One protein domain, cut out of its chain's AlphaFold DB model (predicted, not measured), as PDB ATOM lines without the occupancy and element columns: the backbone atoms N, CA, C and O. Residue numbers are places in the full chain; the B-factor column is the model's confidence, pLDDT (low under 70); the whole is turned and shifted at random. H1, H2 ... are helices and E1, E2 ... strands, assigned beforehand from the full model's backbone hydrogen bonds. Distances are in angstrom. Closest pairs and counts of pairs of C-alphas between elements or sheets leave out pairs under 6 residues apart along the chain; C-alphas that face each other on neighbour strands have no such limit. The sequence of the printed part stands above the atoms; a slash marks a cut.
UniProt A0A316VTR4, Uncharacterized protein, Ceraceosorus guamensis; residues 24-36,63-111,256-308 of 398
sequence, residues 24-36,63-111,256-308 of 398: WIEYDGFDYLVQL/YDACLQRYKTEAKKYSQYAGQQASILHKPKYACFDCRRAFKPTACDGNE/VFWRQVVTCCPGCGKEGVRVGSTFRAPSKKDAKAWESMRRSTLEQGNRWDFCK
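This is residues 24 to 36, 63 to 111 and 256 to 308 of the 398 residues of an uncharacterized protein of Ceraceosorus guamensis (UniProt A0A316VTR4). One long straight helix, H1, sticks out as an arm from a loose body of two small sheets. In the body, the three-stranded sheet E4 E3 E6 has the helix H2 crossing over one face, and the ragged second sheet, E1 E2 E5, is a short hairpin, E1 and E2, with E5 meeting E2 at a point. The 115 printed residues hold two named helices and six named strands in the order E1 E2 H1 E3 E4 E5 E6 H2, a mixed class of helices and strands; in the sheet E4 E3 E6 the neighbours are antiparallel. The whole is loose, with a radius of gyration of the C-alphas of 18.9 A, and elongated, spanning 66 by 37 by 24 A, the arm making much of the length.

Find C-alpha 24 at (291.280, 252.471, 253.435), where E1 begins, residues 24 to 27; E2 follows at residues 30 to 35, 15.6 A long. Past the first cut, start at C-alpha 63 at (279.301, 241.655, 221.019) and go along H1, residues 63 to 87, for 35.4 A. Next read E3, residues 92 to 95, and E4, residues 100 to 102. After the second cut come E5, residues 257 to 260, and E6, residues 273 to 275. H2, residues 287 to 299, runs 17.0 A to C-alpha 299 at (298.239, 271.567, 273.165).

Begin at E3, the inner strand of E4 E3 E6. The hairpin E3 and E4 is antiparallel at 147 degrees, with N 93 and O 102 at 2.8 A. On E6, antiparallel to E3 at 140 degrees, look for N 94 and O 273 at 2.8 A. H2 is on this sheet, at a height over the sheet of 10.9 A from a local plane fitted to just 6 C-alphas; it runs across the strands, at 75 degrees to E3 on the local plane. H2 lies over E3, E6 and, only just, E4, with 3 C-alphas falling on E4. In the other sheet, the hairpin E1 and E2 is antiparallel at 137 degrees, with N 27 and O 30 at 2.9 A. E2 and E5 meet only at a point, where C-alphas 32 and 260 face each other at 5.9 A. H1 is not on either sheet and is apart from H2. In H1 and H2 every O i to N i+4 pair is within hydrogen-bond range.

The C-alphas farthest apart, those of Tyr 63 and Lys 288, are 66.5 A apart. Residues 63 to 86, part of H1, stand free; the body without them spans 43 by 34 by 21 A. Residues 37 to 62 and 112 to 255 are not printed, with C-alpha gaps of 31.1 A and 22.4 A. The links E5 to E6 and E6 to H2 are long. The mean pLDDT of the printed part is 76.0; 41 residues are under 70, among them 24 to 36 and 77 to 91.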
ATOM      1  N   TRP A  24     291.505 251.890 252.112       55.84
ATOM      2  CA  TRP A  24     291.280 252.471 253.435       55.84
ATOM      3  C   TRP A  24     290.088 253.414 253.345       55.84
ATOM      4  O   TRP A  24     289.990 254.165 252.373       55.84
ATOM      5  N   ILE A  25     289.198 253.369 254.333       60.31
ATOM      6  CA  ILE A  25     288.038 254.260 254.407       60.31
ATOM      7  C   ILE A  25     288.045 254.926 255.778       60.31
ATOM      8  O   ILE A  25     288.135 254.243 256.795       60.31
ATOM      9  N   GLU A  26     287.957 256.253 255.789       50.00
ATOM     10  CA  GLU A  26     287.727 257.024 257.006       50.00
ATOM     11  C   GLU A  26     286.220 257.090 257.269       50.00
ATOM     12  O   GLU A  26     285.448 257.488 256.394       50.00
ATOM     13  N   TYR A  27     285.799 256.673 258.458       51.81
ATOM     14  CA  TYR A  27     284.411 256.755 258.899       51.81
ATOM     15  C   TYR A  27     284.388 257.195 260.363       51.81
ATOM     16  O   TYR A  27     285.074 256.615 261.197       51.81
ATOM     17  N   ASP A  28     283.648 258.262 260.661       49.19
ATOM     18  CA  ASP A  28     283.504 258.813 262.019       49.19
ATOM     19  C   ASP A  28     284.839 259.148 262.731       49.19
ATOM     20  O   ASP A  28     284.986 258.999 263.939       49.19
ATOM     21  N   GLY A  29     285.852 259.581 261.969       57.03
ATOM     22  CA  GLY A  29     287.187 259.909 262.492       57.03
ATOM     23  C   GLY A  29     288.106 258.705 262.738       57.03
ATOM     24  O   GLY A  29     289.240 258.895 263.179       57.03
ATOM     25  N   PHE A  30     287.662 257.488 262.411       54.50
ATOM     26  CA  PHE A  30     288.461 256.266 262.492       54.50
ATOM     27  C   PHE A  30     288.828 255.741 261.098       54.50
ATOM     28  O   PHE A  30     288.032 255.799 260.158       54.50
ATOM     29  N   ASP A  31     290.045 255.206 260.969       63.09
ATOM     30  CA  ASP A  31     290.515 254.544 259.752       63.09
ATOM     31  C   ASP A  31     290.142 253.050 259.796       63.09
ATOM     32  O   ASP A  31     290.578 252.304 260.677       63.09
ATOM     33  N   TYR A  32     289.387 252.589 258.801       63.19
ATOM     34  CA  TYR A  32     289.039 251.181 258.638       63.19
ATOM     35  C   TYR A  32     289.797 250.569 257.461       63.19
ATOM     36  O   TYR A  32     289.874 251.145 256.370       63.19
ATOM     37  N   LEU A  33     290.326 249.359 257.666       59.00
ATOM     38  CA  LEU A  33     290.855 248.534 256.585       59.00
ATOM     39  C   LEU A  33     289.747 247.605 256.096       59.00
ATOM     40  O   LEU A  33     289.349 246.680 256.805       59.00
ATOM     41  N   VAL A  34     289.290 247.811 254.862       56.84
ATOM     42  CA  VAL A  34     288.313 246.909 254.249       56.84
ATOM     43  C   VAL A  34     289.055 245.704 253.682       56.84
ATOM     44  O   VAL A  34     289.741 245.789 252.659       56.84
ATOM     45  N   GLN A  35     288.947 244.564 254.364       52.03
ATOM     46  CA  GLN A  35     289.413 243.287 253.841       52.03
ATOM     47  C   GLN A  35     288.235 242.566 253.182       52.03
ATOM     48  O   GLN A  35     287.392 241.991 253.857       52.03
ATOM     49  N   LEU A  36     288.191 242.596 251.849       46.16
ATOM     50  CA  LEU A  36     287.293 241.735 251.087       46.16
ATOM     51  C   LEU A  36     287.866 240.317 251.112       46.16
ATOM     52  O   LEU A  36     288.950 240.074 250.569       46.16
ATOM     53  N   TYR A  63     278.356 242.237 220.070       79.12
ATOM     54  CA  TYR A  63     279.301 241.655 221.019       79.12
ATOM     55  C   TYR A  63     280.599 242.471 221.091       79.12
ATOM     56  O   TYR A  63     281.034 242.839 222.185       79.12
ATOM     57  N   ASP A  64     281.165 242.849 219.942       82.69
ATOM     58  CA  ASP A  64     282.381 243.665 219.887       82.69
ATOM     59  C   ASP A  64     282.173 245.060 220.491       82.69
ATOM     60  O   ASP A  64     283.014 245.536 221.260       82.69
ATOM     61  N   ALA A  65     281.026 245.698 220.237       80.88
ATOM     62  CA  ALA A  65     280.681 246.980 220.851       80.88
ATOM     63  C   ALA A  65     280.574 246.881 222.384       80.88
ATOM     64  O   ALA A  65     281.058 247.763 223.102       80.88
ATOM     65  N   CYS A  66     279.986 245.797 222.900       78.69
ATOM     66  CA  CYS A  66     279.911 245.537 224.337       78.69
ATOM     67  C   CYS A  66     281.306 245.310 224.942       78.69
ATOM     68  O   CYS A  66     281.644 245.897 225.973       78.69
ATOM     69  N   LEU A  67     282.147 244.519 224.271       82.69
ATOM     70  CA  LEU A  67     283.513 244.235 224.707       82.69
ATOM     71  C   LEU A  67     284.376 245.508 224.742       82.69
ATOM     72  O   LEU A  67     285.163 245.702 225.671       82.69
ATOM     73  N   GLN A  68     284.219 246.400 223.762       85.75
ATOM     74  CA  GLN A  68     284.936 247.678 223.726       85.75
ATOM     75  C   GLN A  68     284.470 248.642 224.820       85.75
ATOM     76  O   GLN A  68     285.306 249.295 225.452       85.75
ATOM     77  N   ARG A  69     283.163 248.696 225.115       80.88
ATOM     78  CA  ARG A  69     282.647 249.466 226.262       80.88
ATOM     79  C   ARG A  69     283.239 248.963 227.574       80.88
ATOM     80  O   ARG A  69     283.798 249.765 228.319       80.88
ATOM     81  N   TYR A  70     283.232 247.648 227.788       83.12
ATOM     82  CA  TYR A  70     283.825 247.039 228.979       83.12
ATOM     83  C   TYR A  70     285.321 247.354 229.112       83.12
ATOM     84  O   TYR A  70     285.769 247.776 230.173       83.12
ATOM     85  N   LYS A  71     286.105 247.232 228.031       80.50
ATOM     86  CA  LYS A  71     287.537 247.591 228.039       80.50
ATOM     87  C   LYS A  71     287.766 249.071 228.358       80.50
ATOM     88  O   LYS A  71     288.708 249.405 229.074       80.50
ATOM     89  N   THR A  72     286.909 249.951 227.845       84.62
ATOM     90  CA  THR A  72     287.002 251.399 228.079       84.62
ATOM     91  C   THR A  72     286.677 251.742 229.531       84.62
ATOM     92  O   THR A  72     287.407 252.510 230.155       84.62
ATOM     93  N   GLU A  73     285.628 251.145 230.095       75.94
ATOM     94  CA  GLU A  73     285.277 251.317 231.507       75.94
ATOM     95  C   GLU A  73     286.325 250.702 232.431       75.94
ATOM     96  O   GLU A  73     286.779 251.375 233.350       75.94
ATOM     97  N   ALA A  74     286.809 249.492 232.149       67.94
ATOM     98  CA  ALA A  74     287.889 248.867 232.908       67.94
ATOM     99  C   ALA A  74     289.169 249.720 232.895       67.94
ATOM    100  O   ALA A  74     289.831 249.860 233.923       67.94
ATOM    101  N   LYS A  75     289.498 250.359 231.762       75.25
ATOM    102  CA  LYS A  75     290.628 251.293 231.669       75.25
ATOM    103  C   LYS A  75     290.396 252.543 232.522       75.25
ATOM    104  O   LYS A  75     291.310 252.925 233.253       75.25
ATOM    105  N   LYS A  76     289.185 253.120 232.511       73.25
ATOM    106  CA  LYS A  76     288.804 254.228 233.407       73.25
ATOM    107  C   LYS A  76     288.934 253.811 234.870       73.25
ATOM    108  O   LYS A  76     289.627 254.489 235.618       73.25
ATOM    109  N   TYR A  77     288.375 252.669 235.263       58.50
ATOM    110  CA  TYR A  77     288.497 252.145 236.624       58.50
ATOM    111  C   TYR A  77     289.945 251.845 237.014       58.50
ATOM    112  O   TYR A  77     290.319 252.135 238.140       58.50
ATOM    113  N   SER A  78     290.796 251.349 236.109       55.81
ATOM    114  CA  SER A  78     292.226 251.153 236.399       55.81
ATOM    115  C   SER A  78     292.991 252.472 236.550       55.81
ATOM    116  O   SER A  78     293.910 252.552 237.359       55.81
ATOM    117  N   GLN A  79     292.602 253.520 235.815       57.69
ATOM    118  CA  GLN A  79     293.179 254.857 235.949       57.69
ATOM    119  C   GLN A  79     292.719 255.513 237.252       57.69
ATOM    120  O   GLN A  79     293.557 256.032 237.980       57.69
ATOM    121  N   TYR A  80     291.433 255.397 237.599       48.94
ATOM    122  CA  TYR A  80     290.902 255.824 238.894       48.94
ATOM    123  C   TYR A  80     291.516 255.036 240.050       48.94
ATOM    124  O   TYR A  80     291.903 255.639 241.038       48.94
ATOM    125  N   ALA A  81     291.679 253.719 239.929       44.84
ATOM    126  CA  ALA A  81     292.318 252.887 240.945       44.84
ATOM    127  C   ALA A  81     293.823 253.164 241.049       44.84
ATOM    128  O   ALA A  81     294.360 253.131 242.146       44.84
ATOM    129  N   GLY A  82     294.508 253.474 239.944       45.09
ATOM    130  CA  GLY A  82     295.914 253.886 239.941       45.09
ATOM    131  C   GLY A  82     296.124 255.272 240.558       45.09
ATOM    132  O   GLY A  82     297.047 255.452 241.349       45.09
ATOM    133  N   GLN A  83     295.234 256.226 240.262       46.72
ATOM    134  CA  GLN A  83     295.210 257.552 240.887       46.72
ATOM    135  C   GLN A  83     294.809 257.464 242.364       46.72
ATOM    136  O   GLN A  83     295.456 258.065 243.209       46.72
ATOM    137  N   GLN A  84     293.818 256.649 242.723       43.97
ATOM    138  CA  GLN A  84     293.473 256.398 244.121       43.97
ATOM    139  C   GLN A  84     294.549 255.592 244.848       43.97
ATOM    140  O   GLN A  84     294.728 255.803 246.033       43.97
ATOM    141  N   ALA A  85     295.312 254.717 244.189       42.12
ATOM    142  CA  ALA A  85     296.413 253.984 244.818       42.12
ATOM    143  C   ALA A  85     297.650 254.865 245.062       42.12
ATOM    144  O   ALA A  85     298.374 254.621 246.028       42.12
ATOM    145  N   SER A  86     297.884 255.892 244.238       43.62
ATOM    146  CA  SER A  86     298.898 256.918 244.521       43.62
ATOM    147  C   SER A  86     298.414 257.956 245.543       43.62
ATOM    148  O   SER A  86     299.231 258.471 246.303       43.62
ATOM    149  N   ILE A  87     297.099 258.206 245.619       45.16
ATOM    150  CA  ILE A  87     296.454 259.110 246.592       45.16
ATOM    151  C   ILE A  87     296.146 258.414 247.935       45.16
ATOM    152  O   ILE A  87     296.118 259.079 248.969       45.16
ATOM    153  N   LEU A  88     296.056 257.078 247.985       47.59
ATOM    154  CA  LEU A  88     296.054 256.243 249.202       47.59
ATOM    155  C   LEU A  88     297.474 256.140 249.765       47.59
ATOM    156  O   LEU A  88     298.034 255.081 250.066       47.59
ATOM    157  N   HIS A  89     298.073 257.306 249.910       58.78
ATOM    158  CA  HIS A  89     299.159 257.573 250.803       58.78
ATOM    159  C   HIS A  89     298.770 257.065 252.196       58.78
ATOM    160  O   HIS A  89     298.052 257.739 252.926       58.78
ATOM    161  N   LYS A  90     299.222 255.848 252.536       64.38
ATOM    162  CA  LYS A  90     298.915 255.190 253.815       64.38
ATOM    163  C   LYS A  90     299.067 256.207 254.953       64.38
ATOM    164  O   LYS A  90     300.179 256.744 255.082       64.38
ATOM    165  N   PRO A  91     297.999 256.485 255.727       63.12
ATOM    166  CA  PRO A  91     298.081 257.428 256.829       63.12
ATOM    167  C   PRO A  91     299.222 256.991 257.743       63.12
ATOM    168  O   PRO A  91     299.452 255.796 257.958       63.12
ATOM    169  N   LYS A  92     300.025 257.956 258.182       85.75
ATOM    170  CA  LYS A  92     301.105 257.707 259.130       85.75
ATOM    171  C   LYS A  92     300.588 258.083 260.508       85.75
ATOM    172  O   LYS A  92     299.762 258.974 260.653       85.75
ATOM    173  N   TYR A  93     301.106 257.410 261.515       93.38
ATOM    174  CA  TYR A  93     300.857 257.730 262.907       93.38
ATOM    175  C   TYR A  93     302.181 258.086 263.563       93.38
ATOM    176  O   TYR A  93     303.231 257.553 263.192       93.38
ATOM    177  N   ALA A  94     302.152 259.009 264.512       95.00
ATOM    178  CA  ALA A  94     303.307 259.428 265.280       95.00
ATOM    179  C   ALA A  94     303.048 259.181 266.765       95.00
ATOM    180  O   ALA A  94     302.053 259.635 267.323       95.00
ATOM    181  N   CYS A  95     303.963 258.471 267.416       96.12
ATOM    182  CA  CYS A  95     303.996 258.380 268.867       96.12
ATOM    183  C   CYS A  95     305.028 259.375 269.387       96.12
ATOM    184  O   CYS A  95     306.232 259.164 269.203       96.12
ATOM    185  N   PHE A  96     304.566 260.426 270.061       95.62
ATOM    186  CA  PHE A  96     305.442 261.452 270.633       95.62
ATOM    187  C   PHE A  96     306.303 260.908 271.781       95.62
ATOM    188  O   PHE A  96     307.463 261.289 271.904       95.62
ATOM    189  N   ASP A  97     305.789 259.939 272.544       95.31
ATOM    190  CA  ASP A  97     306.519 259.325 273.661       95.31
ATOM    191  C   ASP A  97     307.695 258.466 273.180       95.31
ATOM    192  O   ASP A  97     308.836 258.671 273.586       95.31
ATOM    193  N   CYS A  98     307.443 257.539 272.250       96.62
ATOM    194  CA  CYS A  98     308.493 256.715 271.651       96.62
ATOM    195  C   CYS A  98     309.327 257.444 270.590       96.62
ATOM    196  O   CYS A  98     310.301 256.866 270.094       96.62
ATOM    197  N   ARG A  99     308.937 258.671 270.211       96.88
ATOM    198  CA  ARG A  99     309.562 259.475 269.149       96.88
ATOM    199  C   ARG A  99     309.707 258.684 267.848       96.88
ATOM    200  O   ARG A  99     310.791 258.582 267.265       96.88
ATOM    201  N   ARG A 100     308.612 258.042 267.430       95.19
ATOM    202  CA  ARG A 100     308.577 257.139 266.272       95.19
ATOM    203  C   ARG A 100     307.329 257.379 265.435       95.19
ATOM    204  O   ARG A 100     306.223 257.412 265.967       95.19
ATOM    205  N   ALA A 101     307.514 257.464 264.120       94.38
ATOM    206  CA  ALA A 101     306.421 257.338 263.166       94.38
ATOM    207  C   ALA A 101     306.235 255.874 262.749       94.38
ATOM    208  O   ALA A 101     307.211 255.142 262.555       94.38
ATOM    209  N   PHE A 102     304.988 255.450 262.603       93.19
ATOM    210  CA  PHE A 102     304.616 254.096 262.225       93.19
ATOM    211  C   PHE A 102     303.441 254.115 261.247       93.19
ATOM    212  O   PHE A 102     302.732 255.109 261.101       93.19
ATOM    213  N   LYS A 103     303.288 253.020 260.504       91.12
ATOM    214  CA  LYS A 103     302.087 252.776 259.704       91.12
ATOM    215  C   LYS A 103     301.077 252.080 260.608       91.12
ATOM    216  O   LYS A 103     301.521 251.294 261.447       91.12
ATOM    217  N   PRO A 104     299.777 252.327 260.432       86.44
ATOM    218  CA  PRO A 104     298.772 251.633 261.207       86.44
ATOM    219  C   PRO A 104     298.938 250.130 260.975       86.44
ATOM    220  O   PRO A 104     298.988 249.653 259.836       86.44
ATOM    221  N   THR A 105     299.115 249.406 262.067       70.88
ATOM    222  CA  THR A 105     299.135 247.948 262.095       70.88
ATOM    223  C   THR A 105     297.795 247.511 262.642       70.88
ATOM    224  O   THR A 105     297.375 248.009 263.675       70.88
ATOM    225  N   ALA A 106     297.112 246.599 261.954       60.94
ATOM    226  CA  ALA A 106     295.939 245.970 262.536       60.94
ATOM    227  C   ALA A 106     296.397 245.201 263.783       60.94
ATOM    228  O   ALA A 106     297.110 244.206 263.657       60.94
ATOM    229  N   CYS A 107     296.061 245.697 264.971       57.78
ATOM    230  CA  CYS A 107     296.087 244.878 266.173       57.78
ATOM    231  C   CYS A 107     294.708 244.236 266.261       57.78
ATOM    232  O   CYS A 107     293.702 244.942 266.250       57.78
ATOM    233  N   ASP A 108     294.645 242.911 266.297       53.25
ATOM    234  CA  ASP A 108     293.387 242.262 266.638       53.25
ATOM    235  C   ASP A 108     293.107 242.640 268.105       53.25
ATOM    236  O   ASP A 108     293.966 242.460 268.966       53.25
ATOM    237  N   GLY A 109     291.965 243.284 268.365       44.72
ATOM    238  CA  GLY A 109     291.624 243.971 269.624       44.72
ATOM    239  C   GLY A 109     291.509 243.087 270.872       44.72
ATOM    240  O   GLY A 109     290.974 243.538 271.878       44.72
ATOM    241  N   ASN A 110     292.022 241.859 270.824       43.19
ATOM    242  CA  ASN A 110     292.127 240.955 271.955       43.19
ATOM    243  C   ASN A 110     293.608 240.797 272.301       43.19
ATOM    244  O   ASN A 110     294.350 240.149 271.573       43.19
ATOM    245  N   GLU A 111     293.999 241.415 273.416       43.41
ATOM    246  CA  GLU A 111     295.318 241.327 274.051       43.41
ATOM    247  C   GLU A 111     296.492 241.789 273.176       43.41
ATOM    248  O   GLU A 111     296.979 241.104 272.277       43.41
ATOM    249  N   VAL A 256     282.291 240.860 255.357       47.12
ATOM    250  CA  VAL A 256     283.032 242.120 255.376       47.12
ATOM    251  C   VAL A 256     283.399 242.327 256.830       47.12
ATOM    252  O   VAL A 256     282.665 242.938 257.605       47.12
ATOM    253  N   PHE A 257     284.519 241.735 257.222       54.28
ATOM    254  CA  PHE A 257     285.089 241.966 258.532       54.28
ATOM    255  C   PHE A 257     285.699 243.364 258.531       54.28
ATOM    256  O   PHE A 257     286.777 243.600 257.976       54.28
ATOM    257  N   TRP A 258     285.003 244.306 259.160       53.50
ATOM    258  CA  TRP A 258     285.605 245.566 259.564       53.50
ATOM    259  C   TRP A 258     286.607 245.249 260.668       53.50
ATOM    260  O   TRP A 258     286.233 245.032 261.817       53.50
ATOM    261  N   ARG A 259     287.893 245.172 260.321       59.06
ATOM    262  CA  ARG A 259     288.931 245.168 261.348       59.06
ATOM    263  C   ARG A 259     289.141 246.606 261.777       59.06
ATOM    264  O   ARG A 259     289.562 247.433 260.964       59.06
ATOM    265  N   GLN A 260     288.833 246.892 263.038       59.34
ATOM    266  CA  GLN A 260     289.240 248.146 263.648       59.34
ATOM    267  C   GLN A 260     290.760 248.186 263.593       59.34
ATOM    268  O   GLN A 260     291.451 247.326 264.142       59.34
ATOM    269  N   VAL A 261     291.286 249.146 262.848       70.88
ATOM    270  CA  VAL A 261     292.723 249.288 262.748       70.88
ATOM    271  C   VAL A 261     293.165 250.060 263.967       70.88
ATOM    272  O   VAL A 261     292.951 251.263 264.073       70.88
ATOM    273  N   VAL A 262     293.742 249.338 264.919       71.19
ATOM    274  CA  VAL A 262     294.217 249.950 266.148       71.19
ATOM    275  C   VAL A 262     295.422 250.830 265.822       71.19
ATOM    276  O   VAL A 262     296.406 250.412 265.213       71.19
ATOM    277  N   THR A 263     295.337 252.084 266.230       86.19
ATOM    278  CA  THR A 263     296.308 253.145 265.950       86.19
ATOM    279  C   THR A 263     297.419 253.191 267.002       86.19
ATOM    280  O   THR A 263     298.084 254.210 267.164       86.19
ATOM    281  N   CYS A 264     297.654 252.091 267.723       92.75
ATOM    282  CA  CYS A 264     298.599 252.022 268.833       92.75
ATOM    283  C   CYS A 264     300.059 251.936 268.374       92.75
ATOM    284  O   CYS A 264     300.416 251.258 267.410       92.75
ATOM    285  N   CYS A 265     300.936 252.609 269.115       94.00
ATOM    286  CA  CYS A 265     302.368 252.577 268.902       94.00
ATOM    287  C   CYS A 265     302.922 251.172 269.176       94.00
ATOM    288  O   CYS A 265     302.759 250.670 270.288       94.00
ATOM    289  N   PRO A 266     303.704 250.578 268.257       92.38
ATOM    290  CA  PRO A 266     304.303 249.261 268.479       92.38
ATOM    291  C   PRO A 266     305.394 249.249 269.564       92.38
ATOM    292  O   PRO A 266     305.903 248.190 269.900       92.38
ATOM    293  N   GLY A 267     305.825 250.418 270.056       92.62
ATOM    294  CA  GLY A 267     306.834 250.525 271.112       92.62
ATOM    295  C   GLY A 267     306.239 250.539 272.518       92.62
ATOM    296  O   GLY A 267     306.704 249.804 273.378       92.62
ATOM    297  N   CYS A 268     305.232 251.383 272.754       94.94
ATOM    298  CA  CYS A 268     304.656 251.596 274.088       94.94
ATOM    299  C   CYS A 268     303.171 251.232 274.211       94.94
ATOM    300  O   CYS A 268     302.607 251.421 275.282       94.94
ATOM    301  N   GLY A 269     302.509 250.800 273.135       93.62
ATOM    302  CA  GLY A 269     301.079 250.473 273.128       93.62
ATOM    303  C   GLY A 269     300.126 251.674 273.192       93.62
ATOM    304  O   GLY A 269     298.934 251.504 272.970       93.62
ATOM    305  N   LYS A 270     300.619 252.895 273.443       93.19
ATOM    306  CA  LYS A 270     299.784 254.108 273.477       93.19
ATOM    307  C   LYS A 270     299.260 254.472 272.093       93.19
ATOM    308  O   LYS A 270     299.937 254.226 271.096       93.19
ATOM    309  N   GLU A 271     298.099 255.108 272.041       92.44
ATOM    310  CA  GLU A 271     297.510 255.605 270.800       92.44
ATOM    311  C   GLU A 271     298.454 256.589 270.085       92.44
ATOM    312  O   GLU A 271     299.032 257.496 270.687       92.44
ATOM    313  N   GLY A 272     298.671 256.367 268.790       93.50
ATOM    314  CA  GLY A 272     299.436 257.265 267.940       93.50
ATOM    315  C   GLY A 272     298.569 258.387 267.402       93.50
ATOM    316  O   GLY A 272     297.392 258.203 267.109       93.50
ATOM    317  N   VAL A 273     299.181 259.543 267.179       93.38
ATOM    318  CA  VAL A 273     298.495 260.680 266.570       93.38
ATOM    319  C   VAL A 273     298.602 260.589 265.056       93.38
ATOM    320  O   VAL A 273     299.699 260.398 264.519       93.38
ATOM    321  N   ARG A 274     297.468 260.708 264.361       91.00
ATOM    322  CA  ARG A 274     297.417 260.696 262.894       91.00
ATOM    323  C   ARG A 274     298.203 261.887 262.351       91.00
ATOM    324  O   ARG A 274     298.017 263.026 262.773       91.00
ATOM    325  N   VAL A 275     299.092 261.609 261.409       91.00
ATOM    326  CA  VAL A 275     299.912 262.602 260.719       91.00
ATOM    327  C   VAL A 275     299.826 262.371 259.211       91.00
ATOM    328  O   VAL A 275     299.760 261.230 258.742       91.00
ATOM    329  N   GLY A 276     299.838 263.456 258.435       83.81
ATOM    330  CA  GLY A 276     299.811 263.390 256.975       83.81
ATOM    331  C   GLY A 276     300.924 262.501 256.407       83.81
ATOM    332  O   GLY A 276     302.000 262.342 256.984       83.81
ATOM    333  N   SER A 277     300.715 261.897 255.241       77.31
ATOM    334  CA  SER A 277     301.679 260.939 254.666       77.31
ATOM    335  C   SER A 277     303.040 261.542 254.313       77.31
ATOM    336  O   SER A 277     304.062 260.843 254.299       77.31
ATOM    337  N   THR A 278     303.072 262.844 254.065       76.44
ATOM    338  CA  THR A 278     304.279 263.637 253.824       76.44
ATOM    339  C   THR A 278     305.038 263.959 255.101       76.44
ATOM    340  O   THR A 278     306.126 264.528 255.029       76.44
ATOM    341  N   PHE A 279     304.481 263.613 256.264       87.00
ATOM    342  CA  PHE A 279     305.131 263.804 257.541       87.00
ATOM    343  C   PHE A 279     306.516 263.150 257.528       87.00
ATOM    344  O   PHE A 279     306.674 261.937 257.293       87.00
ATOM    345  N   ARG A 280     307.526 263.993 257.751       88.50
ATOM    346  CA  ARG A 280     308.915 263.595 257.941       88.50
ATOM    347  C   ARG A 280     309.189 263.629 259.432       88.50
ATOM    348  O   ARG A 280     309.393 264.692 260.004       88.50
ATOM    349  N   ALA A 281     309.156 262.448 260.039       93.00
ATOM    350  CA  ALA A 281     309.471 262.292 261.446       93.00
ATOM    351  C   ALA A 281     310.867 262.865 261.733       93.00
ATOM    352  O   ALA A 281     311.811 262.499 261.021       93.00
ATOM    353  N   PRO A 282     311.018 263.730 262.753       95.31
ATOM    354  CA  PRO A 282     312.332 264.148 263.204       95.31
ATOM    355  C   PRO A 282     313.182 262.935 263.591       95.31
ATOM    356  O   PRO A 282     312.664 261.862 263.927       95.31
ATOM    357  N   SER A 283     314.504 263.105 263.588       96.38
ATOM    358  CA  SER A 283     315.405 262.079 264.117       96.38
ATOM    359  C   SER A 283     314.999 261.709 265.547       96.38
ATOM    360  O   SER A 283     314.656 262.581 266.343       96.38
ATOM    361  N   LYS A 284     315.066 260.422 265.913       95.62
ATOM    362  CA  LYS A 284     314.714 259.950 267.269       95.62
ATOM    363  C   LYS A 284     315.512 260.674 268.369       95.62
ATOM    364  O   LYS A 284     315.020 260.841 269.485       95.62
ATOM    365  N   LYS A 285     316.740 261.106 268.050       97.19
ATOM    366  CA  LYS A 285     317.639 261.834 268.961       97.19
ATOM    367  C   LYS A 285     317.246 263.304 269.157       97.19
ATOM    368  O   LYS A 285     317.646 263.899 270.151       97.19
ATOM    369  N   ASP A 286     316.458 263.883 268.252       97.81
ATOM    370  CA  ASP A 286     316.057 265.290 268.313       97.81
ATOM    371  C   ASP A 286     314.853 265.486 269.245       97.81
ATOM    372  O   ASP A 286     313.707 265.658 268.827       97.81
ATOM    373  N   ALA A 287     315.119 265.410 270.550       97.25
ATOM    374  CA  ALA A 287     314.097 265.551 271.583       97.25
ATOM    375  C   ALA A 287     313.331 266.879 271.478       97.25
ATOM    376  O   ALA A 287     312.124 266.905 271.714       97.25
ATOM    377  N   LYS A 288     314.016 267.966 271.093       97.62
ATOM    378  CA  LYS A 288     313.420 269.304 270.992       97.62
ATOM    379  C   LYS A 288     312.415 269.382 269.844       97.62
ATOM    380  O   LYS A 288     311.330 269.927 270.042       97.62
ATOM    381  N   ALA A 289     312.728 268.806 268.681       96.56
ATOM    382  CA  ALA A 289     311.789 268.760 267.561       96.56
ATOM    383  C   ALA A 289     310.534 267.936 267.892       96.56
ATOM    384  O   ALA A 289     309.422 268.376 267.605       96.56
ATOM    385  N   TRP A 290     310.696 266.780 268.543       96.62
ATOM    386  CA  TRP A 290     309.562 265.951 268.971       96.62
ATOM    387  C   TRP A 290     308.675 266.641 270.015       96.62
ATOM    388  O   TRP A 290     307.454 266.526 269.930       96.62
ATOM    389  N   GLU A 291     309.258 267.383 270.958       96.56
ATOM    390  CA  GLU A 291     308.485 268.128 271.960       96.56
ATOM    391  C   GLU A 291     307.745 269.320 271.340       96.56
ATOM    392  O   GLU A 291     306.564 269.525 271.608       96.56
ATOM    393  N   SER A 292     308.405 270.067 270.446       95.69
ATOM    394  CA  SER A 292     307.775 271.152 269.677       95.69
ATOM    395  C   SER A 292     306.571 270.641 268.881       95.69
ATOM    396  O   SER A 292     305.488 271.231 268.887       95.69
ATOM    397  N   MET A 293     306.732 269.475 268.257       94.12
ATOM    398  CA  MET A 293     305.653 268.789 267.570       94.12
ATOM    399  C   MET A 293     304.522 268.353 268.502       94.12
ATOM    400  O   MET A 293     303.357 268.585 268.179       94.12
ATOM    401  N   ARG A 294     304.841 267.733 269.646       94.94
ATOM    402  CA  ARG A 294     303.834 267.327 270.633       94.94
ATOM    403  C   ARG A 294     303.004 268.534 271.063       94.94
ATOM    404  O   ARG A 294     301.782 268.463 270.987       94.94
ATOM    405  N   ARG A 295     303.662 269.638 271.420       95.38
ATOM    406  CA  ARG A 295     303.017 270.900 271.801       95.38
ATOM    407  C   ARG A 295     302.082 271.414 270.710       95.38
ATOM    408  O   ARG A 295     300.911 271.665 270.964       95.38
ATOM    409  N   SER A 296     302.572 271.504 269.475       92.38
ATOM    410  CA  SER A 296     301.759 271.943 268.334       92.38
ATOM    411  C   SER A 296     300.521 271.058 268.122       92.38
ATOM    412  O   SER A 296     299.432 271.551 267.853       92.38
ATOM    413  N   THR A 297     300.654 269.744 268.296       91.38
ATOM    414  CA  THR A 297     299.558 268.807 267.999       91.38
ATOM    415  C   THR A 297     298.552 268.688 269.135       91.38
ATOM    416  O   THR A 297     297.351 268.784 268.911       91.38
ATOM    417  N   LEU A 298     299.041 268.434 270.351       90.06
ATOM    418  CA  LEU A 298     298.209 268.107 271.505       90.06
ATOM    419  C   LEU A 298     297.727 269.357 272.235       90.06
ATOM    420  O   LEU A 298     296.573 269.404 272.641       90.06
ATOM    421  N   GLU A 299     298.590 270.362 272.401       90.88
ATOM    422  CA  GLU A 299     298.239 271.567 273.165       90.88
ATOM    423  C   GLU A 299     297.543 272.603 272.277       90.88
ATOM    424  O   GLU A 299     296.561 273.209 272.693       90.88
ATOM    425  N   GLN A 300     298.021 272.794 271.043       91.94
ATOM    426  CA  GLN A 300     297.448 273.789 270.122       91.94
ATOM    427  C   GLN A 300     296.347 273.213 269.221       91.94
ATOM    428  O   GLN A 300     295.684 273.962 268.510       91.94
ATOM    429  N   GLY A 301     296.149 271.890 269.229       89.19
ATOM    430  CA  GLY A 301     295.153 271.226 268.387       89.19
ATOM    431  C   GLY A 301     295.456 271.309 266.888       89.19
ATOM    432  O   GLY A 301     294.551 271.106 266.073       89.19
ATOM    433  N   ASN A 302     296.701 271.610 266.497       86.44
ATOM    434  CA  ASN A 302     297.062 271.675 265.086       86.44
ATOM    435  C   ASN A 302     297.009 270.272 264.484       86.44
ATOM    436  O   ASN A 302     297.653 269.335 264.963       86.44
ATOM    437  N   ARG A 303     296.265 270.133 263.388       82.56
ATOM    438  CA  ARG A 303     296.254 268.906 262.594       82.56
ATOM    439  C   ARG A 303     297.419 268.932 261.614       82.56
ATOM    440  O   ARG A 303     297.676 269.937 260.955       82.56
ATOM    441  N   TRP A 304     298.140 267.819 261.530       80.56
ATOM    442  CA  TRP A 304     299.205 267.654 260.544       80.56
ATOM    443  C   TRP A 304     298.598 267.181 259.239       80.56
ATOM    444  O   TRP A 304     298.517 265.976 258.984       80.56
ATOM    445  N   ASP A 305     298.186 268.135 258.419       73.94
ATOM    446  CA  ASP A 305     297.683 267.837 257.090       73.94
ATOM    447  C   ASP A 305     298.818 267.462 256.128       73.94
ATOM    448  O   ASP A 305     300.016 267.639 256.385       73.94
ATOM    449  N   PHE A 306     298.427 266.887 254.997       67.31
ATOM    450  CA  PHE A 306     299.339 266.530 253.924       67.31
ATOM    451  C   PHE A 306     300.070 267.781 253.423       67.31
ATOM    452  O   PHE A 306     299.464 268.790 253.067       67.31
ATOM    453  N   CYS A 307     301.397 267.700 253.372       70.06
ATOM    454  CA  CYS A 307     302.232 268.696 252.729       70.06
ATOM    455  C   CYS A 307     301.821 268.718 251.261       70.06
ATOM    456  O   CYS A 307     301.952 267.719 250.547       70.06
ATOM    457  N   LYS A 308     301.260 269.849 250.850       77.75
ATOM    458  CA  LYS A 308     300.791 270.077 249.490       77.75
ATOM    459  C   LYS A 308     301.940 269.782 248.525       77.75
ATOM    460  O   LYS A 308     303.084 270.166 248.773       77.75
TER     461      LYS A 308